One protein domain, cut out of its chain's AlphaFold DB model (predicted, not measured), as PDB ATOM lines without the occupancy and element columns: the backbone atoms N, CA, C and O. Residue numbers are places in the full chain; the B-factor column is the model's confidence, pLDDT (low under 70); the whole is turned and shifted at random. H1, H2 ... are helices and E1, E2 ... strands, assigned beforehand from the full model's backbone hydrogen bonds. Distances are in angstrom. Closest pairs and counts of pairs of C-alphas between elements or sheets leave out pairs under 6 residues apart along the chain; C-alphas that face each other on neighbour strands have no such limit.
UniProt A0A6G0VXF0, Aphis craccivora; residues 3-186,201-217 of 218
ATOM      1  N   CYS A   3     276.298 252.372 185.798       94.50
ATOM      2  CA  CYS A   3     275.722 253.703 185.680       94.50
ATOM      3  C   CYS A   3     275.297 254.281 187.035       94.50
ATOM      4  O   CYS A   3     275.173 253.590 188.043       94.50
ATOM      5  N   THR A   4     275.114 255.597 187.073       94.94
ATOM      6  CA  THR A   4     274.568 256.306 188.225       94.94
ATOM      7  C   THR A   4     273.665 257.439 187.765       94.94
ATOM      8  O   THR A   4     273.940 258.113 186.769       94.94
ATOM      9  N   HIS A   5     272.585 257.681 188.504       96.12
ATOM     10  CA  HIS A   5     271.693 258.793 188.211       96.12
ATOM     11  C   HIS A   5     272.195 260.074 188.874       96.12
ATOM     12  O   HIS A   5     272.449 260.106 190.082       96.12
ATOM     13  N   VAL A   6     272.271 261.147 188.087       96.81
ATOM     14  CA  VAL A   6     272.475 262.510 188.583       96.81
ATOM     15  C   VAL A   6     271.162 263.262 188.484       96.81
ATOM     16  O   VAL A   6     270.604 263.406 187.394       96.81
ATOM     17  N   LYS A   7     270.648 263.721 189.625       95.69
ATOM     18  CA  LYS A   7     269.360 264.414 189.692       95.69
ATOM     19  C   LYS A   7     269.459 265.779 189.007       95.69
ATOM     20  O   LYS A   7     270.404 266.533 189.235       95.69
ATOM     21  N   ILE A   8     268.465 266.109 188.192       96.00
ATOM     22  CA  ILE A   8     268.344 267.411 187.529       96.00
ATOM     23  C   ILE A   8     266.956 267.997 187.777       96.00
ATOM     24  O   ILE A   8     266.016 267.287 188.146       96.00
ATOM     25  N   ARG A   9     266.805 269.300 187.550       93.44
ATOM     26  CA  ARG A   9     265.477 269.895 187.380       93.44
ATOM     27  C   ARG A   9     264.812 269.333 186.119       93.44
ATOM     28  O   ARG A   9     265.501 269.004 185.155       93.44
ATOM     29  N   SER A  10     263.478 269.254 186.124       92.75
ATOM     30  CA  SER A  10     262.718 268.937 184.912       92.75
ATOM     31  C   SER A  10     263.171 269.849 183.766       92.75
ATOM     32  O   SER A  10     263.165 271.072 183.943       92.75
ATOM     33  N   PRO A  11     263.566 269.289 182.610       89.88
ATOM     34  CA  PRO A  11     263.959 270.098 181.463       89.88
ATOM     35  C   PRO A  11     262.764 270.835 180.833       89.88
ATOM     36  O   PRO A  11     262.980 271.757 180.054       89.88
ATOM     37  N   GLY A  12     261.527 270.468 181.198       88.50
ATOM     38  CA  GLY A  12     260.308 270.998 180.593       88.50
ATOM     39  C   GLY A  12     260.100 270.526 179.150       88.50
ATOM     40  O   GLY A  12     260.940 269.828 178.577       88.50
ATOM     41  N   GLY A  13     258.958 270.904 178.578       89.50
ATOM     42  CA  GLY A  13     258.566 270.535 177.216       89.50
ATOM     43  C   GLY A  13     258.253 269.047 177.032       89.50
ATOM     44  O   GLY A  13     258.272 268.259 177.979       89.50
ATOM     45  N   ASP A  14     257.998 268.667 175.782       88.19
ATOM     46  CA  ASP A  14     257.467 267.344 175.414       88.19
ATOM     47  C   ASP A  14     258.431 266.188 175.733       88.19
ATOM     48  O   ASP A  14     258.018 265.054 175.960       88.19
ATOM     49  N   ASN A  15     259.733 266.481 175.821       88.25
ATOM     50  CA  ASN A  15     260.780 265.489 176.075       88.25
ATOM     51  C   ASN A  15     261.122 265.314 177.564       88.25
ATOM     52  O   ASN A  15     262.057 264.579 177.891       88.25
ATOM     53  N   ALA A  16     260.413 265.977 178.485       91.88
ATOM     54  CA  ALA A  16     260.733 265.910 179.911       91.88
ATOM     55  C   ALA A  16     260.644 264.489 180.481       91.88
ATOM     56  O   ALA A  16     261.499 264.089 181.274       91.88
ATOM     57  N   GLU A  17     259.668 263.703 180.028       93.94
ATOM     58  CA  GLU A  17     259.464 262.330 180.495       93.94
ATOM     59  C   GLU A  17     260.615 261.389 180.121       93.94
ATOM     60  O   GLU A  17     260.910 260.463 180.871       93.94
ATOM     61  N   ALA A  18     261.376 261.676 179.057       95.50
ATOM     62  CA  ALA A  18     262.588 260.915 178.751       95.50
ATOM     63  C   ALA A  18     263.640 261.022 179.874       95.50
ATOM     64  O   ALA A  18     264.446 260.118 180.077       95.50
ATOM     65  N   TYR A  19     263.642 262.115 180.639       96.31
ATOM     66  CA  TYR A  19     264.571 262.295 181.755       96.31
ATOM     67  C   TYR A  19     264.061 261.685 183.060       96.31
ATOM     68  O   TYR A  19     264.827 261.604 184.022       96.31
ATOM     69  N   ARG A  20     262.801 261.244 183.122       95.31
ATOM     70  CA  ARG A  20     262.250 260.596 184.309       95.31
ATOM     71  C   ARG A  20     262.780 259.165 184.404       95.31
ATOM     72  O   ARG A  20     262.661 258.379 183.470       95.31
ATOM     73  N   ASN A  21     263.391 258.828 185.535       93.19
ATOM     74  CA  ASN A  21     263.867 257.470 185.800       93.19
ATOM     75  C   ASN A  21     262.795 256.604 186.487       93.19
ATOM     76  O   ASN A  21     261.713 257.079 186.839       93.19
ATOM     77  N   ARG A  22     263.127 255.334 186.754       88.56
ATOM     78  CA  ARG A  22     262.241 254.366 187.437       88.56
ATOM     79  C   ARG A  22     261.882 254.741 188.879       88.56
ATOM     80  O   ARG A  22     260.973 254.161 189.451       88.56
ATOM     81  N   LYS A  23     262.582 255.715 189.465       86.69
ATOM     82  CA  LYS A  23     262.297 256.279 190.792       86.69
ATOM     83  C   LYS A  23     261.501 257.584 190.722       86.69
ATOM     84  O   LYS A  23     261.445 258.327 191.697       86.69
ATOM     85  N   HIS A  24     260.913 257.871 189.564       90.31
ATOM     86  CA  HIS A  24     260.026 259.003 189.317       90.31
ATOM     87  C   HIS A  24     260.657 260.394 189.495       90.31
ATOM     88  O   HIS A  24     259.922 261.376 189.603       90.31
ATOM     89  N   PHE A  25     261.991 260.515 189.449       93.00
ATOM     90  CA  PHE A  25     262.674 261.813 189.422       93.00
ATOM     91  C   PHE A  25     263.420 262.049 188.104       93.00
ATOM     92  O   PHE A  25     263.845 261.111 187.428       93.00
ATOM     93  N   PHE A  26     263.590 263.323 187.741       95.69
ATOM     94  CA  PHE A  26     264.329 263.717 186.542       95.69
ATOM     95  C   PHE A  26     265.832 263.580 186.771       95.69
ATOM     96  O   PHE A  26     266.380 264.086 187.755       95.69
ATOM     97  N   SER A  27     266.510 262.887 185.866       97.00
ATOM     98  CA  SER A  27     267.938 262.615 185.978       97.00
ATOM     99  C   SER A  27     268.624 262.510 184.624       97.00
ATOM    100  O   SER A  27     267.991 262.279 183.595       97.00
ATOM    101  N   ILE A  28     269.941 262.662 184.653       97.25
ATOM    102  CA  ILE A  28     270.844 262.203 183.601       97.25
ATOM    103  C   ILE A  28     271.383 260.848 184.062       97.25
ATOM    104  O   ILE A  28     271.868 260.742 185.192       97.25
ATOM    105  N   ASN A  29     271.275 259.822 183.215       96.88
ATOM    106  CA  ASN A  29     271.901 258.530 183.472       96.88
ATOM    107  C   ASN A  29     273.364 258.591 182.996       96.88
ATOM    108  O   ASN A  29     273.637 258.856 181.821       96.88
ATOM    109  N   VAL A  30     274.303 258.425 183.928       97.38
ATOM    110  CA  VAL A  30     275.738 258.616 183.705       97.38
ATOM    111  C   VAL A  30     276.445 257.275 183.802       97.38
ATOM    112  O   VAL A  30     276.537 256.707 184.886       97.38
ATOM    113  N   GLN A  31     276.999 256.792 182.693       96.88
ATOM    114  CA  GLN A  31     277.873 255.618 182.707       96.88
ATOM    115  C   GLN A  31     279.282 256.022 183.113       96.88
ATOM    116  O   GLN A  31     279.806 257.018 182.607       96.88
ATOM    117  N   THR A  32     279.922 255.207 183.951       97.19
ATOM    118  CA  THR A  32     281.352 255.349 184.226       97.19
ATOM    119  C   THR A  32     282.091 254.015 184.223       97.19
ATOM    120  O   THR A  32     281.554 252.948 184.547       97.19
ATOM    121  N   ILE A  33     283.382 254.093 183.915       96.88
ATOM    122  CA  ILE A  33     284.357 253.041 184.197       96.88
ATOM    123  C   ILE A  33     285.300 253.590 185.259       96.88
ATOM    124  O   ILE A  33     285.846 254.674 185.083       96.88
ATOM    125  N   CYS A  34     285.521 252.849 186.342       96.62
ATOM    126  CA  CYS A  34     286.492 253.210 187.366       96.62
ATOM    127  C   CYS A  34     287.572 252.133 187.507       96.62
ATOM    128  O   CYS A  34     287.364 250.976 187.136       96.62
ATOM    129  N   ASN A  35     288.713 252.511 188.082       95.31
ATOM    130  CA  ASN A  35     289.748 251.568 188.505       95.31
ATOM    131  C   ASN A  35     289.664 251.272 190.016       95.31
ATOM    132  O   ASN A  35     288.855 251.868 190.730       95.31
ATOM    133  N   ALA A  36     290.533 250.380 190.508       94.56
ATOM    134  CA  ALA A  36     290.623 249.983 191.922       94.56
ATOM    135  C   ALA A  36     290.860 251.156 192.896       94.56
ATOM    136  O   ALA A  36     290.476 251.084 194.060       94.56
ATOM    137  N   ASN A  37     291.432 252.263 192.410       95.19
ATOM    138  CA  ASN A  37     291.707 253.474 193.187       95.19
ATOM    139  C   ASN A  37     290.538 254.474 193.169       95.19
ATOM    140  O   ASN A  37     290.730 255.650 193.474       95.19
ATOM    141  N   LEU A  38     289.336 254.029 192.779       95.94
ATOM    142  CA  LEU A  38     288.116 254.836 192.667       95.94
ATOM    143  C   LEU A  38     288.212 255.993 191.655       95.94
ATOM    144  O   LEU A  38     287.369 256.892 191.678       95.94
ATOM    145  N   LYS A  39     289.214 255.986 190.763       97.62
ATOM    146  CA  LYS A  39     289.375 257.010 189.722       97.62
ATOM    147  C   LYS A  39     288.523 256.662 188.514       97.62
ATOM    148  O   LYS A  39     288.590 255.535 188.017       97.62
ATOM    149  N   ILE A  40     287.790 257.643 188.007       98.06
ATOM    150  CA  ILE A  40     286.965 257.537 186.804       98.06
ATOM    151  C   ILE A  40     287.893 257.553 185.582       98.06
ATOM    152  O   ILE A  40     288.657 258.493 185.390       98.06
ATOM    153  N   GLN A  41     287.872 256.491 184.787       96.81
ATOM    154  CA  GLN A  41     288.688 256.309 183.580       96.81
ATOM    155  C   GLN A  41     287.934 256.706 182.306       96.81
ATOM    156  O   GLN A  41     288.541 257.178 181.352       96.81
ATOM    157  N   ASP A  42     286.615 256.516 182.299       97.56
ATOM    158  CA  ASP A  42     285.726 256.880 181.196       97.56
ATOM    159  C   ASP A  42     284.376 257.320 181.766       97.56
ATOM    160  O   ASP A  42     283.949 256.817 182.813       97.56
ATOM    161  N   ILE A  43     283.726 258.265 181.088       98.25
ATOM    162  CA  ILE A  43     282.436 258.815 181.497       98.25
ATOM    163  C   ILE A  43     281.559 259.138 180.284       98.25
ATOM    164  O   ILE A  43     281.988 259.795 179.335       98.25
ATOM    165  N   VAL A  44     280.288 258.739 180.350       98.12
ATOM    166  CA  VAL A  44     279.255 259.124 179.383       98.12
ATOM    167  C   VAL A  44     278.088 259.748 180.138       98.12
ATOM    168  O   VAL A  44     277.282 259.047 180.739       98.12
ATOM    169  N   ALA A  45     277.977 261.076 180.078       97.44
ATOM    170  CA  ALA A  45     277.000 261.860 180.841       97.44
ATOM    171  C   ALA A  45     275.905 262.500 179.969       97.44
ATOM    172  O   ALA A  45     275.400 263.562 180.305       97.44
ATOM    173  N   ARG A  46     275.563 261.908 178.817       95.81
ATOM    174  CA  ARG A  46     274.654 262.523 177.823       95.81
ATOM    175  C   ARG A  46     273.281 261.862 177.693       95.81
ATOM    176  O   ARG A  46     272.526 262.238 176.804       95.81
ATOM    177  N   TRP A  47     272.970 260.874 178.529       97.19
ATOM    178  CA  TRP A  47     271.768 260.059 178.366       97.19
ATOM    179  C   TRP A  47     270.642 260.475 179.317       97.19
ATOM    180  O   TRP A  47     270.903 260.723 180.498       97.19
ATOM    181  N   PRO A  48     269.389 260.542 178.834       96.69
ATOM    182  CA  PRO A  48     268.231 260.778 179.687       96.69
ATOM    183  C   PRO A  48     268.059 259.690 180.756       96.69
ATOM    184  O   PRO A  48     268.449 258.539 180.551       96.69
ATOM    185  N   GLY A  49     267.438 260.044 181.882       95.31
ATOM    186  CA  GLY A  49     267.222 259.166 183.031       95.31
ATOM    187  C   GLY A  49     266.413 257.892 182.769       95.31
ATOM    188  O   GLY A  49     266.535 256.953 183.549       95.31
ATOM    189  N   SER A  50     265.629 257.813 181.692       94.31
ATOM    190  CA  SER A  50     264.914 256.586 181.309       94.31
ATOM    191  C   SER A  50     265.784 255.573 180.548       94.31
ATOM    192  O   SER A  50     265.360 254.441 180.314       94.31
ATOM    193  N   SER A  51     266.998 255.964 180.147       94.50
ATOM    194  CA  SER A  51     267.868 255.146 179.298       94.50
ATOM    195  C   SER A  51     268.407 253.931 180.043       94.50
ATOM    196  O   SER A  51     268.902 254.057 181.162       94.50
ATOM    197  N   TYR A  52     268.397 252.773 179.382       92.44
ATOM    198  CA  TYR A  52     269.032 251.563 179.896       92.44
ATOM    199  C   TYR A  52     270.558 251.642 179.805       92.44
ATOM    200  O   TYR A  52     271.119 252.026 178.779       92.44
ATOM    201  N   ASP A  53     271.223 251.160 180.843       93.00
ATOM    202  CA  ASP A  53     272.674 251.031 180.970       93.00
ATOM    203  C   ASP A  53     273.351 250.370 179.756       93.00
ATOM    204  O   ASP A  53     274.361 250.853 179.230       93.00
ATOM    205  N   SER A  54     272.751 249.292 179.244       91.56
ATOM    206  CA  SER A  54     273.235 248.576 178.062       91.56
ATOM    207  C   SER A  54     273.147 249.415 176.783       91.56
ATOM    208  O   SER A  54     274.042 249.324 175.940       91.56
ATOM    209  N   THR A  55     272.133 250.277 176.652       94.75
ATOM    210  CA  THR A  55     272.002 251.233 175.543       94.75
ATOM    211  C   THR A  55     273.105 252.282 175.599       94.75
ATOM    212  O   THR A  55     273.715 252.586 174.571       94.75
ATOM    213  N   ILE A  56     273.413 252.795 176.797       96.19
ATOM    214  CA  ILE A  56     274.493 253.769 176.995       96.19
ATOM    215  C   ILE A  56     275.831 253.155 176.579       96.19
ATOM    216  O   ILE A  56     276.566 253.759 175.797       96.19
ATOM    217  N   PHE A  57     276.114 251.926 177.029       95.88
ATOM    218  CA  PHE A  57     277.328 251.206 176.641       95.88
ATOM    219  C   PHE A  57     277.375 250.875 175.150       95.88
ATOM    220  O   PHE A  57     278.418 250.996 174.515       95.88
ATOM    221  N   GLY A  58     276.242 250.482 174.564       95.38
ATOM    222  CA  GLY A  58     276.128 250.213 173.132       95.38
ATOM    223  C   GLY A  58     276.561 251.402 172.270       95.38
ATOM    224  O   GLY A  58     277.129 251.197 171.199       95.38
ATOM    225  N   ASN A  59     276.364 252.619 172.778       96.44
ATOM    226  CA  ASN A  59     276.653 253.886 172.109       96.44
ATOM    227  C   ASN A  59     277.849 254.644 172.720       96.44
ATOM    228  O   ASN A  59     278.011 255.849 172.484       96.44
ATOM    229  N   SER A  60     278.672 253.985 173.539       96.50
ATOM    230  CA  SER A  60     279.854 254.599 174.137       96.50
ATOM    231  C   SER A  60     281.063 254.482 173.204       96.50
ATOM    232  O   SER A  60     281.253 253.488 172.500       96.50
ATOM    233  N   ALA A  61     281.917 255.509 173.201       96.56
ATOM    234  CA  ALA A  61     283.146 255.479 172.411       96.56
ATOM    235  C   ALA A  61     284.082 254.365 172.898       96.56
ATOM    236  O   ALA A  61     284.734 253.708 172.086       96.56
ATOM    237  N   ILE A  62     284.104 254.120 174.214       95.94
ATOM    238  CA  ILE A  62     284.941 253.093 174.827       95.94
ATOM    239  C   ILE A  62     284.606 251.694 174.302       95.94
ATOM    240  O   ILE A  62     285.526 250.951 173.965       95.94
ATOM    241  N   ARG A  63     283.318 251.358 174.110       95.44
ATOM    242  CA  ARG A  63     282.919 250.086 173.491       95.44
ATOM    243  C   ARG A  63     283.542 249.937 172.103       95.44
ATOM    244  O   ARG A  63     284.141 248.905 171.819       95.44
ATOM    245  N   GLY A  64     283.445 250.971 171.266       95.50
ATOM    246  CA  GLY A  64     284.032 250.957 169.925       95.50
ATOM    247  C   GLY A  64     285.553 250.759 169.943       95.50
ATOM    248  O   GLY A  64     286.074 250.010 169.123       95.50
ATOM    249  N   LYS A  65     286.264 251.371 170.900       96.31
ATOM    250  CA  LYS A  65     287.717 251.184 171.065       96.31
ATOM    251  C   LYS A  65     288.087 249.744 171.438       96.31
ATOM    252  O   LYS A  65     289.031 249.195 170.877       96.31
ATOM    253  N   PHE A  66     287.332 249.119 172.345       94.62
ATOM    254  CA  PHE A  66     287.510 247.702 172.682       94.62
ATOM    255  C   PHE A  66     287.218 246.787 171.488       94.62
ATOM    256  O   PHE A  66     287.981 245.862 171.224       94.62
ATOM    257  N   GLU A  67     286.147 247.052 170.736       93.19
ATOM    258  CA  GLU A  67     285.770 246.243 169.568       93.19
ATOM    259  C   GLU A  67     286.779 246.353 168.418       93.19
ATOM    260  O   GLU A  67     287.010 245.367 167.722       93.19
ATOM    261  N   ARG A  68     287.433 247.509 168.258       94.50
ATOM    262  CA  ARG A  68     288.530 247.702 167.296       94.50
ATOM    263  C   ARG A  68     289.892 247.204 167.794       94.50
ATOM    264  O   ARG A  68     290.864 247.270 167.050       94.50
ATOM    265  N   GLY A  69     289.986 246.717 169.033       92.06
ATOM    266  CA  GLY A  69     291.244 246.236 169.614       92.06
ATOM    267  C   GLY A  69     292.267 247.339 169.917       92.06
ATOM    268  O   GLY A  69     293.455 247.046 170.047       92.06
ATOM    269  N   GLU A  70     291.825 248.596 170.032       95.12
ATOM    270  CA  GLU A  70     292.675 249.726 170.442       95.12
ATOM    271  C   GLU A  70     293.051 249.636 171.925       95.12
ATOM    272  O   GLU A  70     294.126 250.074 172.326       95.12
ATOM    273  N   ILE A  71     292.163 249.058 172.738       92.81
ATOM    274  CA  ILE A  71     292.409 248.783 174.151       92.81
ATOM    275  C   ILE A  71     292.702 247.296 174.293       92.81
ATOM    276  O   ILE A  71     291.845 246.455 174.013       92.81
ATOM    277  N   LYS A  72     293.922 246.986 174.729       88.88
ATOM    278  CA  LYS A  72     294.423 245.623 174.922       88.88
ATOM    279  C   LYS A  72     294.653 245.353 176.403       88.88
ATOM    280  O   LYS A  72     294.738 246.285 177.199       88.88
ATOM    281  N   ASP A  73     294.695 244.072 176.753       87.88
ATOM    282  CA  ASP A  73     295.052 243.589 178.094       87.88
ATOM    283  C   ASP A  73     294.208 244.183 179.237       87.88
ATOM    284  O   ASP A  73     294.634 244.259 180.386       87.88
ATOM    285  N   CYS A  74     292.974 244.583 178.923       90.50
ATOM    286  CA  CYS A  74     292.023 245.155 179.867       90.50
ATOM    287  C   CYS A  74     290.679 244.431 179.768       90.50
ATOM    288  O   CYS A  74     290.208 244.118 178.673       90.50
ATOM    289  N   LEU A  75     290.029 244.230 180.914       93.88
ATOM    290  CA  LEU A  75     288.671 243.699 181.007       93.88
ATOM    291  C   LEU A  75     287.785 244.676 181.773       93.88
ATOM    292  O   LEU A  75     288.190 245.253 182.783       93.88
ATOM    293  N   LEU A  76     286.552 244.835 181.310       95.50
ATOM    294  CA  LEU A  76     285.506 245.559 182.010       95.50
ATOM    295  C   LEU A  76     284.697 244.571 182.840       95.50
ATOM    296  O   LEU A  76     284.184 243.592 182.313       95.50
ATOM    297  N   VAL A  77     284.538 244.849 184.128       94.81
ATOM    298  CA  VAL A  77     283.583 244.127 184.975       94.81
ATOM    299  C   VAL A  77     282.297 244.936 185.054       94.81
ATOM    300  O   VAL A  77     282.348 246.141 185.327       94.81
ATOM    301  N   ALA A  78     281.164 244.292 184.793       92.56
ATOM    302  CA  ALA A  78     279.864 244.944 184.710       92.56
ATOM    303  C   ALA A  78     278.744 244.068 185.293       92.56
ATOM    304  O   ALA A  78     278.957 242.901 185.636       92.56
ATOM    305  N   ASP A  79     277.558 244.651 185.439       85.94
ATOM    306  CA  ASP A  79     276.369 243.953 185.920       85.94
ATOM    307  C   ASP A  79     275.791 242.957 184.903       85.94
ATOM    308  O   ASP A  79     276.238 242.871 183.759       85.94
ATOM    309  N   SER A  80     274.798 242.172 185.329       80.94
ATOM    310  CA  SER A  80     274.094 241.217 184.462       80.94
ATOM    311  C   SER A  80     273.196 241.881 183.407       80.94
ATOM    312  O   SER A  80     272.773 241.215 182.463       80.94
ATOM    313  N   GLY A  81     272.907 243.176 183.539       82.00
ATOM    314  CA  GLY A  81     272.219 243.993 182.544       82.00
ATOM    315  C   GLY A  81     273.075 244.289 181.308       82.00
ATOM    316  O   GLY A  81     272.520 244.552 180.234       82.00
ATOM    317  N   TYR A  82     274.404 244.180 181.407       88.56
ATOM    318  CA  TYR A  82     275.305 244.225 180.255       88.56
ATOM    319  C   TYR A  82     275.447 242.848 179.595       88.56
ATOM    320  O   TYR A  82     275.498 241.802 180.238       88.56
ATOM    321  N   ALA A  83     275.558 242.841 178.266       89.19
ATOM    322  CA  ALA A  83     275.833 241.615 177.528       89.19
ATOM    323  C   ALA A  83     277.274 241.144 177.776       89.19
ATOM    324  O   ALA A  83     278.220 241.925 177.635       89.19
ATOM    325  N   GLN A  84     277.433 239.853 178.069       90.06
ATOM    326  CA  GLN A  84     278.731 239.198 178.188       90.06
ATOM    327  C   GLN A  84     279.510 239.281 176.863       90.06
ATOM    328  O   GLN A  84     278.980 238.965 175.794       90.06
ATOM    329  N   ARG A  85     280.785 239.692 176.925       91.00
ATOM    330  CA  ARG A  85     281.682 239.840 175.760       91.00
ATOM    331  C   ARG A  85     283.086 239.357 176.107       91.00
ATOM    332  O   ARG A  85     283.391 239.084 177.257       91.00
ATOM    333  N   ASN A  86     283.986 239.335 175.128       90.25
ATOM    334  CA  ASN A  86     285.401 239.037 175.377       90.25
ATOM    335  C   ASN A  86     286.075 240.031 176.330       90.25
ATOM    336  O   ASN A  86     286.902 239.639 177.141       90.25
ATOM    337  N   PHE A  87     285.680 241.300 176.274       92.88
ATOM    338  CA  PHE A  87     286.219 242.365 177.118       92.88
ATOM    339  C   PHE A  87     285.242 242.829 178.209       92.88
ATOM    340  O   PHE A  87     285.561 243.766 178.930       92.88
ATOM    341  N   VAL A  88     284.059 242.208 178.339       94.25
ATOM    342  CA  VAL A  88     283.075 242.519 179.395       94.25
ATOM    343  C   VAL A  88     282.739 241.245 180.153       94.25
ATOM    344  O   VAL A  88     282.159 240.331 179.572       94.25
ATOM    345  N   MET A  89     283.106 241.199 181.430       94.25
ATOM    346  CA  MET A  89     282.848 240.092 182.341       94.25
ATOM    347  C   MET A  89     281.649 240.410 183.229       94.25
ATOM    348  O   MET A  89     281.665 241.374 183.999       94.25
ATOM    349  N   THR A  90     280.626 239.572 183.118       92.38
ATOM    350  CA  THR A  90     279.417 239.604 183.938       92.38
ATOM    351  C   THR A  90     279.283 238.317 184.744       92.38
ATOM    352  O   THR A  90     279.955 237.309 184.475       92.38
ATOM    353  N   LEU A  91     278.430 238.367 185.770       90.75
ATOM    354  CA  LEU A  91     278.144 237.223 186.629       90.75
ATOM    355  C   LEU A  91     277.547 236.062 185.828       90.75
ATOM    356  O   LEU A  91     276.769 236.244 184.886       90.75
ATOM    357  N   VAL A  92     277.885 234.846 186.238       88.31
ATOM    358  CA  VAL A  92     277.213 233.637 185.768       88.31
ATOM    359  C   VAL A  92     275.922 233.484 186.570       88.31
ATOM    360  O   VAL A  92     275.973 233.104 187.733       88.31
ATOM    361  N   ALA A  93     274.778 233.797 185.957       82.00
ATOM    362  CA  ALA A  93     273.468 233.653 186.603       82.00
ATOM    363  C   ALA A  93     272.965 232.200 186.625       82.00
ATOM    364  O   ALA A  93     272.339 231.773 187.585       82.00
ATOM    365  N   ASN A  94     273.246 231.440 185.564       82.50
ATOM    366  CA  ASN A  94     272.870 230.036 185.442       82.50
ATOM    367  C   ASN A  94     274.142 229.212 185.205       82.50
ATOM    368  O   ASN A  94     274.790 229.349 184.160       82.50
ATOM    369  N   SER A  95     274.500 228.373 186.177       80.06
ATOM    370  CA  SER A  95     275.724 227.566 186.163       80.06
ATOM    371  C   SER A  95     275.771 226.590 184.985       80.06
ATOM    372  O   SER A  95     276.826 226.409 184.378       80.06
ATOM    373  N   GLN A  96     274.629 226.039 184.567       77.81
ATOM    374  CA  GLN A  96     274.534 225.099 183.445       77.81
ATOM    375  C   GLN A  96     274.938 225.736 182.105       77.81
ATOM    376  O   GLN A  96     275.303 225.024 181.175       77.81
ATOM    377  N   THR A  97     274.951 227.070 181.998       77.38
ATOM    378  CA  THR A  97     275.428 227.766 180.784       77.38
ATOM    379  C   THR A  97     276.944 227.703 180.586       77.38
ATOM    380  O   THR A  97     277.435 228.041 179.507       77.38
ATOM    381  N   VAL A  98     277.704 227.336 181.623       76.25
ATOM    382  CA  VAL A  98     279.177 227.338 181.597       76.25
ATOM    383  C   VAL A  98     279.820 226.070 182.128       76.25
ATOM    384  O   VAL A  98     281.010 225.881 181.876       76.25
ATOM    385  N   ILE A  99     279.073 225.223 182.844       75.50
ATOM    386  CA  ILE A  99     279.542 223.887 183.205       75.50
ATOM    387  C   ILE A  99     279.884 223.156 181.908       75.50
ATOM    388  O   ILE A  99     279.074 223.045 180.990       75.50
ATOM    389  N   ASP A 100     281.119 222.687 181.838       71.94
ATOM    390  CA  ASP A 100     281.659 221.988 180.685       71.94
ATOM    391  C   ASP A 100     282.461 220.796 181.226       71.94
ATOM    392  O   ASP A 100     283.579 221.003 181.720       71.94
ATOM    393  N   PRO A 101     281.891 219.573 181.160       67.12
ATOM    394  CA  PRO A 101     282.512 218.350 181.668       67.12
ATOM    395  C   PRO A 101     283.877 218.057 181.045       67.12
ATOM    396  O   PRO A 101     284.738 217.487 181.705       67.12
ATOM    397  N   ILE A 102     284.098 218.481 179.795       71.69
ATOM    398  CA  ILE A 102     285.364 218.278 179.083       71.69
ATOM    399  C   ILE A 102     286.437 219.215 179.644       71.69
ATOM    400  O   ILE A 102     287.611 218.866 179.714       71.69
ATOM    401  N   SER A 103     286.040 220.417 180.064       68.88
ATOM    402  CA  SER A 103     286.966 221.409 180.612       68.88
ATOM    403  C   SER A 103     287.131 221.387 182.132       68.88
ATOM    404  O   SER A 103     287.986 222.109 182.645       68.88
ATOM    405  N   GLY A 104     286.308 220.608 182.840       74.69
ATOM    406  CA  GLY A 104     286.356 220.469 184.296       74.69
ATOM    407  C   GLY A 104     285.887 221.697 185.086       74.69
ATOM    408  O   GLY A 104     286.238 221.822 186.255       74.69
ATOM    409  N   ILE A 105     285.122 222.621 184.485       83.75
ATOM    410  CA  ILE A 105     284.571 223.781 185.210       83.75
ATOM    411  C   ILE A 105     283.492 223.297 186.187       83.75
ATOM    412  O   ILE A 105     282.425 222.848 185.763       83.75
ATOM    413  N   THR A 106     283.767 223.422 187.486       86.44
ATOM    414  CA  THR A 106     282.838 223.051 188.564       86.44
ATOM    415  C   THR A 106     282.021 224.238 189.066       86.44
ATOM    416  O   THR A 106     282.364 225.403 188.855       86.44
ATOM    417  N   GLU A 107     280.955 223.948 189.810       87.19
ATOM    418  CA  GLU A 107     280.156 224.965 190.495       87.19
ATOM    419  C   GLU A 107     280.972 225.778 191.516       87.19
ATOM    420  O   GLU A 107     280.806 226.992 191.620       87.19
ATOM    421  N   ALA A 108     281.940 225.152 192.193       88.56
ATOM    422  CA  ALA A 108     282.838 225.848 193.113       88.56
ATOM    423  C   ALA A 108     283.670 226.937 192.409       88.56
ATOM    424  O   ALA A 108     283.826 228.041 192.938       88.56
ATOM    425  N   ALA A 109     284.156 226.671 191.191       89.56
ATOM    426  CA  ALA A 109     284.881 227.661 190.395       89.56
ATOM    427  C   ALA A 109     283.985 228.827 189.958       89.56
ATOM    428  O   ALA A 109     284.418 229.980 189.969       89.56
ATOM    429  N   ILE A 110     282.727 228.539 189.607       90.12
ATOM    430  CA  ILE A 110     281.731 229.559 189.256       90.12
ATOM    431  C   ILE A 110     281.465 230.473 190.458       90.12
ATOM    432  O   ILE A 110     281.446 231.695 190.299       90.12
ATOM    433  N   ASN A 111     281.331 229.903 191.658       90.94
ATOM    434  CA  ASN A 111     281.130 230.667 192.889       90.94
ATOM    435  C   ASN A 111     282.321 231.589 193.185       90.94
ATOM    436  O   ASN A 111     282.118 232.785 193.391       90.94
ATOM    437  N   LYS A 112     283.559 231.077 193.106       93.56
ATOM    438  CA  LYS A 112     284.790 231.878 193.268       93.56
ATOM    439  C   LYS A 112     284.891 233.005 192.227       93.56
ATOM    440  O   LYS A 112     285.217 234.144 192.567       93.56
ATOM    441  N   TYR A 113     284.565 232.718 190.964       93.31
ATOM    442  CA  TYR A 113     284.514 233.719 189.893       93.31
ATOM    443  C   TYR A 113     283.485 234.819 190.190       93.31
ATOM    444  O   TYR A 113     283.813 236.006 190.137       93.31
ATOM    445  N   ASN A 114     282.252 234.438 190.532       92.81
ATOM    446  CA  ASN A 114     281.177 235.382 190.825       92.81
ATOM    447  C   ASN A 114     281.513 236.245 192.048       92.81
ATOM    448  O   ASN A 114     281.342 237.461 191.996       92.81
ATOM    449  N   GLU A 115     282.053 235.648 193.111       92.88
ATOM    450  CA  GLU A 115     282.510 236.372 194.296       92.88
ATOM    451  C   GLU A 115     283.581 237.417 193.943       92.88
ATOM    452  O   GLU A 115     283.497 238.575 194.367       92.88
ATOM    453  N   SER A 116     284.565 237.042 193.120       93.44
ATOM    454  CA  SER A 116     285.605 237.960 192.647       93.44
ATOM    455  C   SER A 116     285.022 239.135 191.852       93.44
ATOM    456  O   SER A 116     285.394 240.294 192.082       93.44
ATOM    457  N   LEU A 117     284.059 238.872 190.962       92.56
ATOM    458  CA  LEU A 117     283.379 239.928 190.214       92.56
ATOM    459  C   LEU A 117     282.557 240.845 191.121       92.56
ATOM    460  O   LEU A 117     282.635 242.060 190.952       92.56
ATOM    461  N   ILE A 118     281.817 240.301 192.094       91.50
ATOM    462  CA  ILE A 118     281.047 241.089 193.072       91.50
ATOM    463  C   ILE A 118     281.980 242.049 193.818       91.50
ATOM    464  O   ILE A 118     281.756 243.260 193.825       91.50
ATOM    465  N   ARG A 119     283.092 241.541 194.364       90.88
ATOM    466  CA  ARG A 119     284.093 242.373 195.055       90.88
ATOM    467  C   ARG A 119     284.673 243.453 194.140       90.88
ATOM    468  O   ARG A 119     284.860 244.589 194.571       90.88
ATOM    469  N   THR A 120     284.926 243.122 192.875       92.69
ATOM    470  CA  THR A 120     285.443 244.082 191.889       92.69
ATOM    471  C   THR A 120     284.416 245.173 191.581       92.69
ATOM    472  O   THR A 120     284.770 246.354 191.549       92.69
ATOM    473  N   ARG A 121     283.137 244.808 191.418       91.75
ATOM    474  CA  ARG A 121     282.029 245.744 191.172       91.75
ATOM    475  C   ARG A 121     281.806 246.719 192.319       91.75
ATOM    476  O   ARG A 121     281.587 247.896 192.048       91.75
ATOM    477  N   ASN A 122     281.986 246.292 193.568       91.31
ATOM    478  CA  ASN A 122     281.871 247.190 194.723       91.31
ATOM    479  C   ASN A 122     282.752 248.445 194.583       91.31
ATOM    480  O   ASN A 122     282.438 249.498 195.133       91.31
ATOM    481  N   THR A 123     283.852 248.373 193.829       93.25
ATOM    482  CA  THR A 123     284.721 249.521 193.542       93.25
ATOM    483  C   THR A 123     283.990 250.650 192.809       93.25
ATOM    484  O   THR A 123     284.140 251.811 193.192       93.25
ATOM    485  N   VAL A 124     283.189 250.343 191.781       93.50
ATOM    486  CA  VAL A 124     282.506 251.384 190.990       93.50
ATOM    487  C   VAL A 124     281.368 252.020 191.777       93.50
ATOM    488  O   VAL A 124     281.275 253.245 191.821       93.50
ATOM    489  N   GLU A 125     280.616 251.229 192.534       91.19
ATOM    490  CA  GLU A 125     279.580 251.732 193.440       91.19
ATOM    491  C   GLU A 125     280.173 252.619 194.549       91.19
ATOM    492  O   GLU A 125     279.694 253.726 194.814       91.19
ATOM    493  N   ARG A 126     281.294 252.192 195.151       94.19
ATOM    494  CA  ARG A 126     282.037 253.005 196.126       94.19
ATOM    495  C   ARG A 126     282.544 254.303 195.509       94.19
ATOM    496  O   ARG A 126     282.502 255.335 196.182       94.19
ATOM    497  N   SER A 127     282.993 254.274 194.254       95.88
ATOM    498  CA  SER A 127     283.447 255.480 193.558       95.88
ATOM    499  C   SER A 127     282.325 256.516 193.447       95.88
ATOM    500  O   SER A 127     282.574 257.688 193.722       95.88
ATOM    501  N   TYR A 128     281.077 256.098 193.201       95.75
ATOM    502  CA  TYR A 128     279.911 256.993 193.185       95.75
ATOM    503  C   TYR A 128     279.618 257.601 194.545       95.75
ATOM    504  O   TYR A 128     279.388 258.805 194.640       95.75
ATOM    505  N   GLY A 129     279.663 256.790 195.604       95.06
ATOM    506  CA  GLY A 129     279.498 257.285 196.966       95.06
ATOM    507  C   GLY A 129     280.531 258.359 197.312       95.06
ATOM    508  O   GLY A 129     280.175 259.414 197.827       95.06
ATOM    509  N   VAL A 130     281.811 258.134 197.001       96.44
ATOM    510  CA  VAL A 130     282.866 259.135 197.242       96.44
ATOM    511  C   VAL A 130     282.669 260.373 196.373       96.44
ATOM    512  O   VAL A 130     282.737 261.493 196.879       96.44
ATOM    513  N   TRP A 131     282.391 260.183 195.087       97.81
ATOM    514  CA  TRP A 131     282.236 261.272 194.134       97.81
ATOM    515  C   TRP A 131     281.067 262.196 194.506       97.81
ATOM    516  O   TRP A 131     281.236 263.415 194.558       97.81
ATOM    517  N   LYS A 132     279.914 261.630 194.880       97.00
ATOM    518  CA  LYS A 132     278.744 262.398 195.328       97.00
ATOM    519  C   LYS A 132     278.917 263.011 196.720       97.00
ATOM    520  O   LYS A 132     278.325 264.050 196.979       97.00
ATOM    521  N   ARG A 133     279.749 262.445 197.604       96.56
ATOM    522  CA  ARG A 133     280.133 263.119 198.862       96.56
ATOM    523  C   ARG A 133     281.016 264.337 198.618       96.56
ATOM    524  O   ARG A 133     280.843 265.348 199.287       96.56
ATOM    525  N   ARG A 134     281.942 264.259 197.653       96.69
ATOM    526  CA  ARG A 134     282.762 265.412 197.239       96.69
ATOM    527  C   ARG A 134     281.927 266.493 196.567       96.69
ATOM    528  O   ARG A 134     282.131 267.671 196.834       96.69
ATOM    529  N   PHE A 135     280.965 266.088 195.743       97.31
ATOM    530  CA  PHE A 135     280.085 267.001 195.021       97.31
ATOM    531  C   PHE A 135     278.613 266.658 195.286       97.31
ATOM    532  O   PHE A 135     277.955 266.071 194.420       97.31
ATOM    533  N   PRO A 136     278.061 267.057 196.453       96.56
ATOM    534  CA  PRO A 136     276.677 266.757 196.837       96.56
ATOM    535  C   PRO A 136     275.629 267.177 195.810       96.56
ATOM    536  O   PRO A 136     274.584 266.538 195.713       96.56
ATOM    537  N   ILE A 137     275.929 268.193 194.994       96.19
ATOM    538  CA  ILE A 137     275.066 268.665 193.901       96.19
ATOM    539  C   ILE A 137     274.659 267.545 192.925       96.19
ATOM    540  O   ILE A 137     273.569 267.589 192.359       96.19
ATOM    541  N   LEU A 138     275.492 266.507 192.772       96.56
ATOM    542  CA  LEU A 138     275.201 265.344 191.930       96.56
ATOM    543  C   LEU A 138     274.057 264.477 192.486       96.56
ATOM    544  O   LEU A 138     273.373 263.790 191.725       96.56
ATOM    545  N   ALA A 139     273.843 264.502 193.803       93.94
ATOM    546  CA  ALA A 139     272.790 263.756 194.487       93.94
ATOM    547  C   ALA A 139     271.571 264.633 194.814       93.94
ATOM    548  O   ALA A 139     270.429 264.218 194.604       93.94
ATOM    549  N   THR A 140     271.799 265.850 195.315       93.25
ATOM    550  CA  THR A 140     270.731 266.756 195.767       93.25
ATOM    551  C   THR A 140     269.956 267.365 194.600       93.25
ATOM    552  O   THR A 140     268.733 267.519 194.688       93.25
ATOM    553  N   GLY A 141     270.634 267.618 193.479       93.62
ATOM    554  CA  GLY A 141     270.032 268.039 192.222       93.62
ATOM    555  C   GLY A 141     270.713 269.253 191.600       93.62
ATOM    556  O   GLY A 141     270.969 270.256 192.261       93.62
ATOM    557  N   ILE A 142     270.936 269.181 190.290       96.31
ATOM    558  CA  ILE A 142     271.467 270.286 189.495       96.31
ATOM    559  C   ILE A 142     270.304 271.132 188.948       96.31
ATOM    560  O   ILE A 142     269.457 270.639 188.197       96.31
ATOM    561  N   ASN A 143     270.275 272.421 189.297       94.25
ATOM    562  CA  ASN A 143     269.249 273.381 188.865       94.25
ATOM    563  C   ASN A 143     269.770 274.330 187.772       94.25
ATOM    564  O   ASN A 143     269.769 275.548 187.929       94.25
ATOM    565  N   VAL A 144     270.247 273.761 186.666       95.12
ATOM    566  CA  VAL A 144     270.616 274.505 185.452       95.12
ATOM    567  C   VAL A 144     270.103 273.767 184.212       95.12
ATOM    568  O   VAL A 144     269.505 272.694 184.315       95.12
ATOM    569  N   LYS A 145     270.315 274.347 183.025       94.50
ATOM    570  CA  LYS A 145     269.990 273.705 181.741       94.50
ATOM    571  C   LYS A 145     270.704 272.356 181.620       94.50
ATOM    572  O   LYS A 145     271.830 272.217 182.088       94.50
ATOM    573  N   VAL A 146     270.093 271.398 180.920       95.06
ATOM    574  CA  VAL A 146     270.644 270.040 180.748       95.06
ATOM    575  C   VAL A 146     272.087 270.060 180.243       95.06
ATOM    576  O   VAL A 146     272.930 269.393 180.829       95.06
ATOM    577  N   SER A 147     272.408 270.864 179.227       95.62
ATOM    578  CA  SER A 147     273.776 270.974 178.689       95.62
ATOM    579  C   SER A 147     274.798 271.451 179.729       95.62
ATOM    580  O   SER A 147     275.913 270.930 179.817       95.62
ATOM    581  N   SER A 148     274.410 272.406 180.577       97.06
ATOM    582  CA  SER A 148     275.226 272.859 181.703       97.06
ATOM    583  C   SER A 148     275.358 271.768 182.768       97.06
ATOM    584  O   SER A 148     276.458 271.546 183.265       97.06
ATOM    585  N   SER A 149     274.285 271.023 183.063       97.31
ATOM    586  CA  SER A 149     274.326 269.873 183.976       97.31
ATOM    587  C   SER A 149     275.309 268.803 183.497       97.31
ATOM    588  O   SER A 149     276.120 268.331 184.285       97.31
ATOM    589  N   GLN A 150     275.302 268.470 182.203       97.50
ATOM    590  CA  GLN A 150     276.252 267.526 181.598       97.50
ATOM    591  C   GLN A 150     277.703 267.992 181.782       97.50
ATOM    592  O   GLN A 150     278.570 267.205 182.161       97.50
ATOM    593  N   SER A 151     277.954 269.289 181.579       98.31
ATOM    594  CA  SER A 151     279.281 269.892 181.755       98.31
ATOM    595  C   SER A 151     279.742 269.845 183.217       98.31
ATOM    596  O   SER A 151     280.881 269.475 183.486       98.31
ATOM    597  N   ILE A 152     278.847 270.142 184.169       98.44
ATOM    598  CA  ILE A 152     279.117 270.043 185.614       98.44
ATOM    599  C   ILE A 152     279.456 268.599 186.003       98.44
ATOM    600  O   ILE A 152     280.415 268.364 186.738       98.44
ATOM    601  N   ILE A 153     278.708 267.619 185.490       98.44
ATOM    602  CA  ILE A 153     278.967 266.197 185.749       98.44
ATOM    603  C   ILE A 153     280.383 265.828 185.287       98.44
ATOM    604  O   ILE A 153     281.160 265.284 186.064       98.44
ATOM    605  N   VAL A 154     280.774 266.173 184.060       98.56
ATOM    606  CA  VAL A 154     282.127 265.855 183.570       98.56
ATOM    607  C   VAL A 154     283.205 266.605 184.362       98.56
ATOM    608  O   VAL A 154     284.193 265.999 184.774       98.56
ATOM    609  N   ALA A 155     283.008 267.896 184.643       98.56
ATOM    610  CA  ALA A 155     283.966 268.701 185.398       98.56
ATOM    611  C   ALA A 155     284.204 268.140 186.811       98.56
ATOM    612  O   ALA A 155     285.345 267.987 187.241       98.56
ATOM    613  N   THR A 156     283.138 267.760 187.518       98.44
ATOM    614  CA  THR A 156     283.251 267.161 188.857       98.44
ATOM    615  C   THR A 156     283.923 265.787 188.834       98.44
ATOM    616  O   THR A 156     284.608 265.449 189.796       98.44
ATOM    617  N   ALA A 157     283.788 264.996 187.762       98.50
ATOM    618  CA  ALA A 157     284.526 263.737 187.606       98.50
ATOM    619  C   ALA A 157     286.042 263.974 187.472       98.50
ATOM    620  O   ALA A 157     286.843 263.270 188.093       98.50
ATOM    621  N   VAL A 158     286.443 265.001 186.713       98.56
ATOM    622  CA  VAL A 158     287.852 265.412 186.588       98.56
ATOM    623  C   VAL A 158     288.395 265.883 187.937       98.56
ATOM    624  O   VAL A 158     289.444 265.412 188.375       98.56
ATOM    625  N   LEU A 159     287.662 266.755 188.634       98.50
ATOM    626  CA  LEU A 159     288.053 267.240 189.960       98.50
ATOM    627  C   LEU A 159     288.134 266.109 190.997       98.50
ATOM    628  O   LEU A 159     289.055 266.084 191.809       98.50
ATOM    629  N   HIS A 160     287.225 265.132 190.944       98.19
ATOM    630  CA  HIS A 160     287.292 263.930 191.780       98.19
ATOM    631  C   HIS A 160     288.582 263.141 191.546       98.19
ATOM    632  O   HIS A 160     289.249 262.759 192.504       98.19
ATOM    633  N   ASN A 161     288.981 262.946 190.287       98.31
ATOM    634  CA  ASN A 161     290.241 262.275 189.969       98.31
ATOM    635  C   ASN A 161     291.463 263.046 190.482       98.31
ATOM    636  O   ASN A 161     292.403 262.422 190.977       98.31
ATOM    637  N   ILE A 162     291.446 264.380 190.390       98.31
ATOM    638  CA  ILE A 162     292.493 265.237 190.960       98.31
ATOM    639  C   ILE A 162     292.568 265.015 192.476       98.31
ATOM    640  O   ILE A 162     293.631 264.662 192.980       98.31
ATOM    641  N   ALA A 163     291.444 265.085 193.190       97.75
ATOM    642  CA  ALA A 163     291.395 264.826 194.629       97.75
ATOM    643  C   ALA A 163     291.895 263.412 195.000       97.75
ATOM    644  O   ALA A 163     292.616 263.234 195.984       97.75
ATOM    645  N   CYS A 164     291.574 262.395 194.190       96.38
ATOM    646  CA  CYS A 164     292.117 261.042 194.342       96.38
ATOM    647  C   CYS A 164     293.639 260.982 194.138       96.38
ATOM    648  O   CYS A 164     294.300 260.190 194.805       96.38
ATOM    649  N   ASN A 165     294.209 261.779 193.229       96.75
ATOM    650  CA  ASN A 165     295.660 261.852 193.029       96.75
ATOM    651  C   ASN A 165     296.370 262.468 194.238       96.75
ATOM    652  O   ASN A 165     297.437 261.992 194.614       96.75
ATOM    653  N   PHE A 166     295.764 263.480 194.860       97.25
ATOM    654  CA  PHE A 166     296.299 264.139 196.054       97.25
ATOM    655  C   PHE A 166     296.031 263.375 197.360       97.25
ATOM    656  O   PHE A 166     296.439 263.825 198.427       97.25
ATOM    657  N   GLY A 167     295.351 262.223 197.303       94.88
ATOM    658  CA  GLY A 167     295.027 261.443 198.499       94.88
ATOM    659  C   GLY A 167     294.102 262.186 199.465       94.88
ATOM    660  O   GLY A 167     294.138 261.941 200.672       94.88
ATOM    661  N   GLU A 168     293.276 263.107 198.958       95.50
ATOM    662  CA  GLU A 168     292.375 263.884 199.799       95.50
ATOM    663  C   GLU A 168     291.398 262.980 200.548       95.50
ATOM    664  O   GLU A 168     290.804 262.051 199.984       95.50
ATOM    665  N   ARG A 169     291.143 263.315 201.813       92.62
ATOM    666  CA  ARG A 169     290.151 262.607 202.624       92.62
ATOM    667  C   ARG A 169     288.756 262.741 202.011       92.62
ATOM    668  O   ARG A 169     288.425 263.743 201.381       92.62
ATOM    669  N   ILE A 170     287.936 261.709 202.198       91.69
ATOM    670  CA  ILE A 170     286.537 261.715 201.764       91.69
ATOM    671  C   ILE A 170     285.768 262.693 202.665       91.69
ATOM    672  O   ILE A 170     285.820 262.528 203.889       91.69
ATOM    673  N   PRO A 171     285.057 263.690 202.106       92.38
ATOM    674  CA  PRO A 171     284.266 264.613 202.907       92.38
ATOM    675  C   PRO A 171     283.153 263.886 203.660       92.38
ATOM    676  O   PRO A 171     282.498 262.993 203.118       92.38
ATOM    677  N   ARG A 172     282.928 264.291 204.912       91.88
ATOM    678  CA  ARG A 172     281.711 263.928 205.641       91.88
ATOM    679  C   ARG A 172     280.583 264.823 205.148       91.88
ATOM    680  O   ARG A 172     280.788 266.021 204.972       91.88
ATOM    681  N   VAL A 173     279.411 264.243 204.941       93.38
ATOM    682  CA  VAL A 173     278.208 264.971 204.534       93.38
ATOM    683  C   VAL A 173     277.103 264.742 205.558       93.38
ATOM    684  O   VAL A 173     277.216 263.867 206.416       93.38
ATOM    685  N   THR A 174     276.061 265.563 205.505       94.06
ATOM    686  CA  THR A 174     274.931 265.442 206.425       94.06
ATOM    687  C   THR A 174     274.087 264.203 206.101       94.06
ATOM    688  O   THR A 174     274.174 263.638 205.005       94.06
ATOM    689  N   ASN A 175     273.234 263.788 207.039       92.62
ATOM    690  CA  ASN A 175     272.355 262.628 206.857       92.62
ATOM    691  C   ASN A 175     271.376 262.820 205.687       92.62
ATOM    692  O   ASN A 175     271.026 261.859 204.998       92.62
ATOM    693  N   GLU A 176     270.963 264.061 205.417       91.56
ATOM    694  CA  GLU A 176     270.101 264.402 204.283       91.56
ATOM    695  C   GLU A 176     270.823 264.153 202.953       91.56
ATOM    696  O   GLU A 176     270.239 263.608 202.013       91.56
ATOM    697  N   VAL A 177     272.113 264.496 202.878       91.94
ATOM    698  CA  VAL A 177     272.934 264.241 201.689       91.94
ATOM    699  C   VAL A 177     273.198 262.747 201.525       91.94
ATOM    700  O   VAL A 177     273.034 262.245 200.417       91.94
ATOM    701  N   GLU A 178     273.536 262.011 202.590       92.44
ATOM    702  CA  GLU A 178     273.671 260.543 202.515       92.44
ATOM    703  C   GLU A 178     272.377 259.888 202.012       92.44
ATOM    704  O   GLU A 178     272.409 259.015 201.146       92.44
ATOM    705  N   SER A 179     271.221 260.365 202.478       90.38
ATOM    706  CA  SER A 179     269.916 259.887 202.013       90.38
ATOM    707  C   SER A 179     269.712 260.148 200.515       90.38
ATOM    708  O   SER A 179     269.291 259.253 199.779       90.38
ATOM    709  N   ALA A 180     270.073 261.340 200.026       90.00
ATOM    710  CA  ALA A 180     270.022 261.668 198.599       90.00
ATOM    711  C   ALA A 180     271.001 260.822 197.760       90.00
ATOM    712  O   ALA A 180     270.670 260.375 196.654       90.00
ATOM    713  N   ILE A 181     272.204 260.567 198.283       90.38
ATOM    714  CA  ILE A 181     273.202 259.691 197.660       90.38
ATOM    715  C   ILE A 181     272.638 258.280 197.532       90.38
ATOM    716  O   ILE A 181     272.669 257.715 196.441       90.38
ATOM    717  N   ASN A 182     272.054 257.746 198.604       87.69
ATOM    718  CA  ASN A 182     271.447 256.424 198.597       87.69
ATOM    719  C   ASN A 182     270.360 256.343 197.525       87.69
ATOM    720  O   ASN A 182     270.466 255.493 196.649       87.69
ATOM    721  N   ILE A 183     269.399 257.279 197.489       85.00
ATOM    722  CA  ILE A 183     268.319 257.309 196.480       85.00
ATOM    723  C   ILE A 183     268.861 257.203 195.049       85.00
ATOM    724  O   ILE A 183     268.293 256.458 194.244       85.00
ATOM    725  N   THR A 184     269.947 257.921 194.757       81.31
ATOM    726  CA  THR A 184     270.550 258.038 193.420       81.31
ATOM    727  C   THR A 184     271.575 256.944 193.083       81.31
ATOM    728  O   THR A 184     271.995 256.860 191.929       81.31
ATOM    729  N   ASN A 185     271.996 256.131 194.059       69.88
ATOM    730  CA  ASN A 185     272.960 255.035 193.889       69.88
ATOM    731  C   ASN A 185     272.317 253.659 193.697       69.88
ATOM    732  O   ASN A 185     273.021 252.724 193.338       69.88
ATOM    733  N   PHE A 186     271.012 253.509 193.928       59.56
ATOM    734  CA  PHE A 186     270.349 252.240 193.633       59.56
ATOM    735  C   PHE A 186     270.351 251.979 192.125       59.56
ATOM    736  O   PHE A 186     269.673 252.680 191.368       59.56
ATOM    737  N   ASN A 201     277.280 233.055 172.548       41.72
ATOM    738  CA  ASN A 201     278.248 233.728 171.718       41.72
ATOM    739  C   ASN A 201     279.483 232.835 171.749       41.72
ATOM    740  O   ASN A 201     280.164 232.717 172.771       41.72
ATOM    741  N   VAL A 202     279.708 232.154 170.627       45.28
ATOM    742  CA  VAL A 202     280.732 231.122 170.398       45.28
ATOM    743  C   VAL A 202     282.147 231.619 170.747       45.28
ATOM    744  O   VAL A 202     283.048 230.829 171.006       45.28
ATOM    745  N   ASN A 203     282.325 232.933 170.900       50.88
ATOM    746  CA  ASN A 203     283.574 233.588 171.264       50.88
ATOM    747  C   ASN A 203     283.680 233.973 172.750       50.88
ATOM    748  O   ASN A 203     284.237 235.018 173.044       50.88
ATOM    749  N   ASN A 204     283.183 233.180 173.707       65.75
ATOM    750  CA  ASN A 204     283.299 233.485 175.151       65.75
ATOM    751  C   ASN A 204     284.604 232.955 175.791       65.75
ATOM    752  O   ASN A 204     284.642 232.539 176.955       65.75
ATOM    753  N   ASN A 205     285.688 232.934 175.011       76.69
ATOM    754  CA  ASN A 205     286.942 232.272 175.371       76.69
ATOM    755  C   ASN A 205     287.574 232.865 176.635       76.69
ATOM    756  O   ASN A 205     288.146 232.125 177.432       76.69
ATOM    757  N   ILE A 206     287.444 234.175 176.856       88.50
ATOM    758  CA  ILE A 206     288.043 234.838 178.022       88.50
ATOM    759  C   ILE A 206     287.327 234.450 179.320       88.50
ATOM    760  O   ILE A 206     287.991 234.057 180.276       88.50
ATOM    761  N   ARG A 207     285.989 234.452 179.354       89.25
ATOM    762  CA  ARG A 207     285.241 234.005 180.542       89.25
ATOM    763  C   ARG A 207     285.511 232.542 180.864       89.25
ATOM    764  O   ARG A 207     285.732 232.219 182.024       89.25
ATOM    765  N   LYS A 208     285.576 231.666 179.853       87.06
ATOM    766  CA  LYS A 208     285.966 230.261 180.064       87.06
ATOM    767  C   LYS A 208     287.384 230.135 180.632       87.06
ATOM    768  O   LYS A 208     287.593 229.346 181.547       87.06
ATOM    769  N   LYS A 209     288.350 230.926 180.144       89.12
ATOM    770  CA  LYS A 209     289.716 230.968 180.703       89.12
ATOM    771  C   LYS A 209     289.721 231.403 182.170       89.12
ATOM    772  O   LYS A 209     290.380 230.760 182.978       89.12
ATOM    773  N   LEU A 210     288.959 232.440 182.522       90.88
ATOM    774  CA  LEU A 210     288.831 232.904 183.907       90.88
ATOM    775  C   LEU A 210     288.166 231.854 184.807       90.88
ATOM    776  O   LEU A 210     288.649 231.598 185.902       90.88
ATOM    777  N   LEU A 211     287.106 231.194 184.340       89.94
ATOM    778  CA  LEU A 211     286.456 230.115 185.089       89.94
ATOM    779  C   LEU A 211     287.416 228.947 185.358       89.94
ATOM    780  O   LEU A 211     287.472 228.448 186.477       89.94
ATOM    781  N   ARG A 212     288.232 228.559 184.370       88.75
ATOM    782  CA  ARG A 212     289.291 227.550 184.561       88.75
ATOM    783  C   ARG A 212     290.385 228.018 185.515       88.75
ATOM    784  O   ARG A 212     290.905 227.212 186.272       88.75
ATOM    785  N   TYR A 213     290.732 229.303 185.500       89.94
ATOM    786  CA  TYR A 213     291.656 229.859 186.483       89.94
ATOM    787  C   TYR A 213     291.112 229.659 187.904       89.94
ATOM    788  O   TYR A 213     291.791 229.055 188.728       89.94
ATOM    789  N   PHE A 214     289.858 230.042 188.164       89.00
ATOM    790  CA  PHE A 214     289.231 229.885 189.485       89.00
ATOM    791  C   PHE A 214     289.004 228.431 189.919       89.00
ATOM    792  O   PHE A 214     288.847 228.185 191.113       89.00
ATOM    793  N   GLN A 215     289.029 227.471 188.992       84.31
ATOM    794  CA  GLN A 215     289.032 226.042 189.316       84.31
ATOM    795  C   GLN A 215     290.313 225.610 190.040       84.31
ATOM    796  O   GLN A 215     290.255 224.748 190.911       84.31
ATOM    797  N   ASN A 216     291.452 226.209 189.686       79.69
ATOM    798  CA  ASN A 216     292.773 225.818 190.186       79.69
ATOM    799  C   ASN A 216     293.275 226.708 191.331       79.69
ATOM    800  O   ASN A 216     294.310 226.420 191.928       79.69
ATOM    801  N   VAL A 217     292.572 227.804 191.624       77.12
ATOM    802  CA  VAL A 217     292.859 228.639 192.793       77.12
ATOM    803  C   VAL A 217     292.386 227.877 194.025       77.12
ATOM    804  O   VAL A 217     291.184 227.647 194.161       77.12
TER     805      VAL A 217
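Overview. This is residues 3 to 186 and 201 to 217 of the 218 residues of a protein of Aphis craccivora (UniProt A0A6G0VXF0). A small three-stranded sheet with helices on both faces makes one end of the domain, and the long helix H4 reaches away from it like a beam to the other end, where H8 packs across H4's residues 108 to 113. H6 covers one face of the sheet, H2 and H7 are over the other, and the long stretch of residues 68 to 106, with no named element, winds beside H4 between the sheet and the far end. The printed part has 201 residues with eight named helices and three named strands, in the order E1 H1 E2 E3 H2 H3 H4 H5 H6 H7 H8; the sheet's order is E1 E2 E3, antiparallel throughout, and the class is mostly helix. The whole is compact, with a radius of gyration of the C-alphas of 18.7 A and spans of 58 by 41 by 32 A.

Along the chain. The sheet holds E1, residues 3 to 7, 13.1 A from first to last C-alpha; E2, residues 27 to 34, 20.8 A; and E3, residues 40 to 48, 20.3 A. E1 begins at C-alpha 3, (275.722, 253.703, 185.680). H4, residues 107 to 134, is the longest helix at 41.1 A and runs from C-alpha 107 at (280.156, 224.965, 190.495) to C-alpha 134 at (282.762, 265.412, 197.239). H6, residues 146 to 165, is 29.0 A long, H8, residues 205 to 216, 17.2 A, and H7, residues 175 to 185, 15.0 A. The shorter helices are H1, residues 16 to 19, H2, residues 53 to 58, H3, residues 61 to 67, and H5, residues 137 to 140. H8 ends at C-alpha 216, (292.773, 225.818, 190.186).

Arrangement. E2 is the inner strand; with E1 it is antiparallel at 143 degrees, N 4 and O 30 being 2.8 A apart, within hydrogen-bond range. E2 and E3 form a hairpin at 160 degrees, with N 29 and O 47 2.9 A apart. H6 is on the sheet at a height of 8.0 A, its closest C-alphas to E3 being those of Gln 150 and Ala 45, 5.8 A apart. H2, at a height of 9.1 A, is on the opposite face from H6 and runs across the strands, at 69 degrees to E2 on the local plane. H7 is on the same face as H2, and its Thr 184 comes closest to E1 at His 5, C-alphas 5.4 A apart. H1 and H5 stand at the sheet's level, and H3 only grazes the sheet with residues 61 to 62. H4, the hub, is over E2, and the closest C-alphas are those of Val 124 and Cys 34, 5.7 A apart. With residues 131 to 134 alone it touches H6, about perpendicular at 73 degrees, closest at the C-alphas of Trp 131 and His 160, 6.2 A. It touches H7 at a steep tilt of 48 degrees, opposite ways, the C-alphas of Lys 132 and Ile 181 being closest at 6.6 A. H8 touches H4 closest at the C-alphas of Gln 215 and Ala 109, 4.6 A, only just about perpendicular at 71 degrees. H8 is not on the sheet and is apart from H6. H5 touches H7, closest at the C-alphas of Ala 139 and Ile 181, 5.2 A. Every O i to N i+4 pair is within hydrogen-bond range in H2, H3, H6 and H7; H4 has 21 of 24 and H8 7 of 8, while H1 and H5 are too short for such a pair.

Size, cuts and confidence. The two C-alphas farthest apart, those of Gly 13 and Ile 102, are 58.8 A apart. Residues 187 to 200 are not printed, and C-alphas 186 and 201 are 29.8 A apart across that cut, in the link from H7 to H8. The link from H3 to H4, 39 residues, is long; in it residues 76 to 77 pair with residues 88 to 89, parallel. The mean pLDDT of the printed part is 91.1, and residues 101, 103, 185 to 186 and 201 to 204 are under 70.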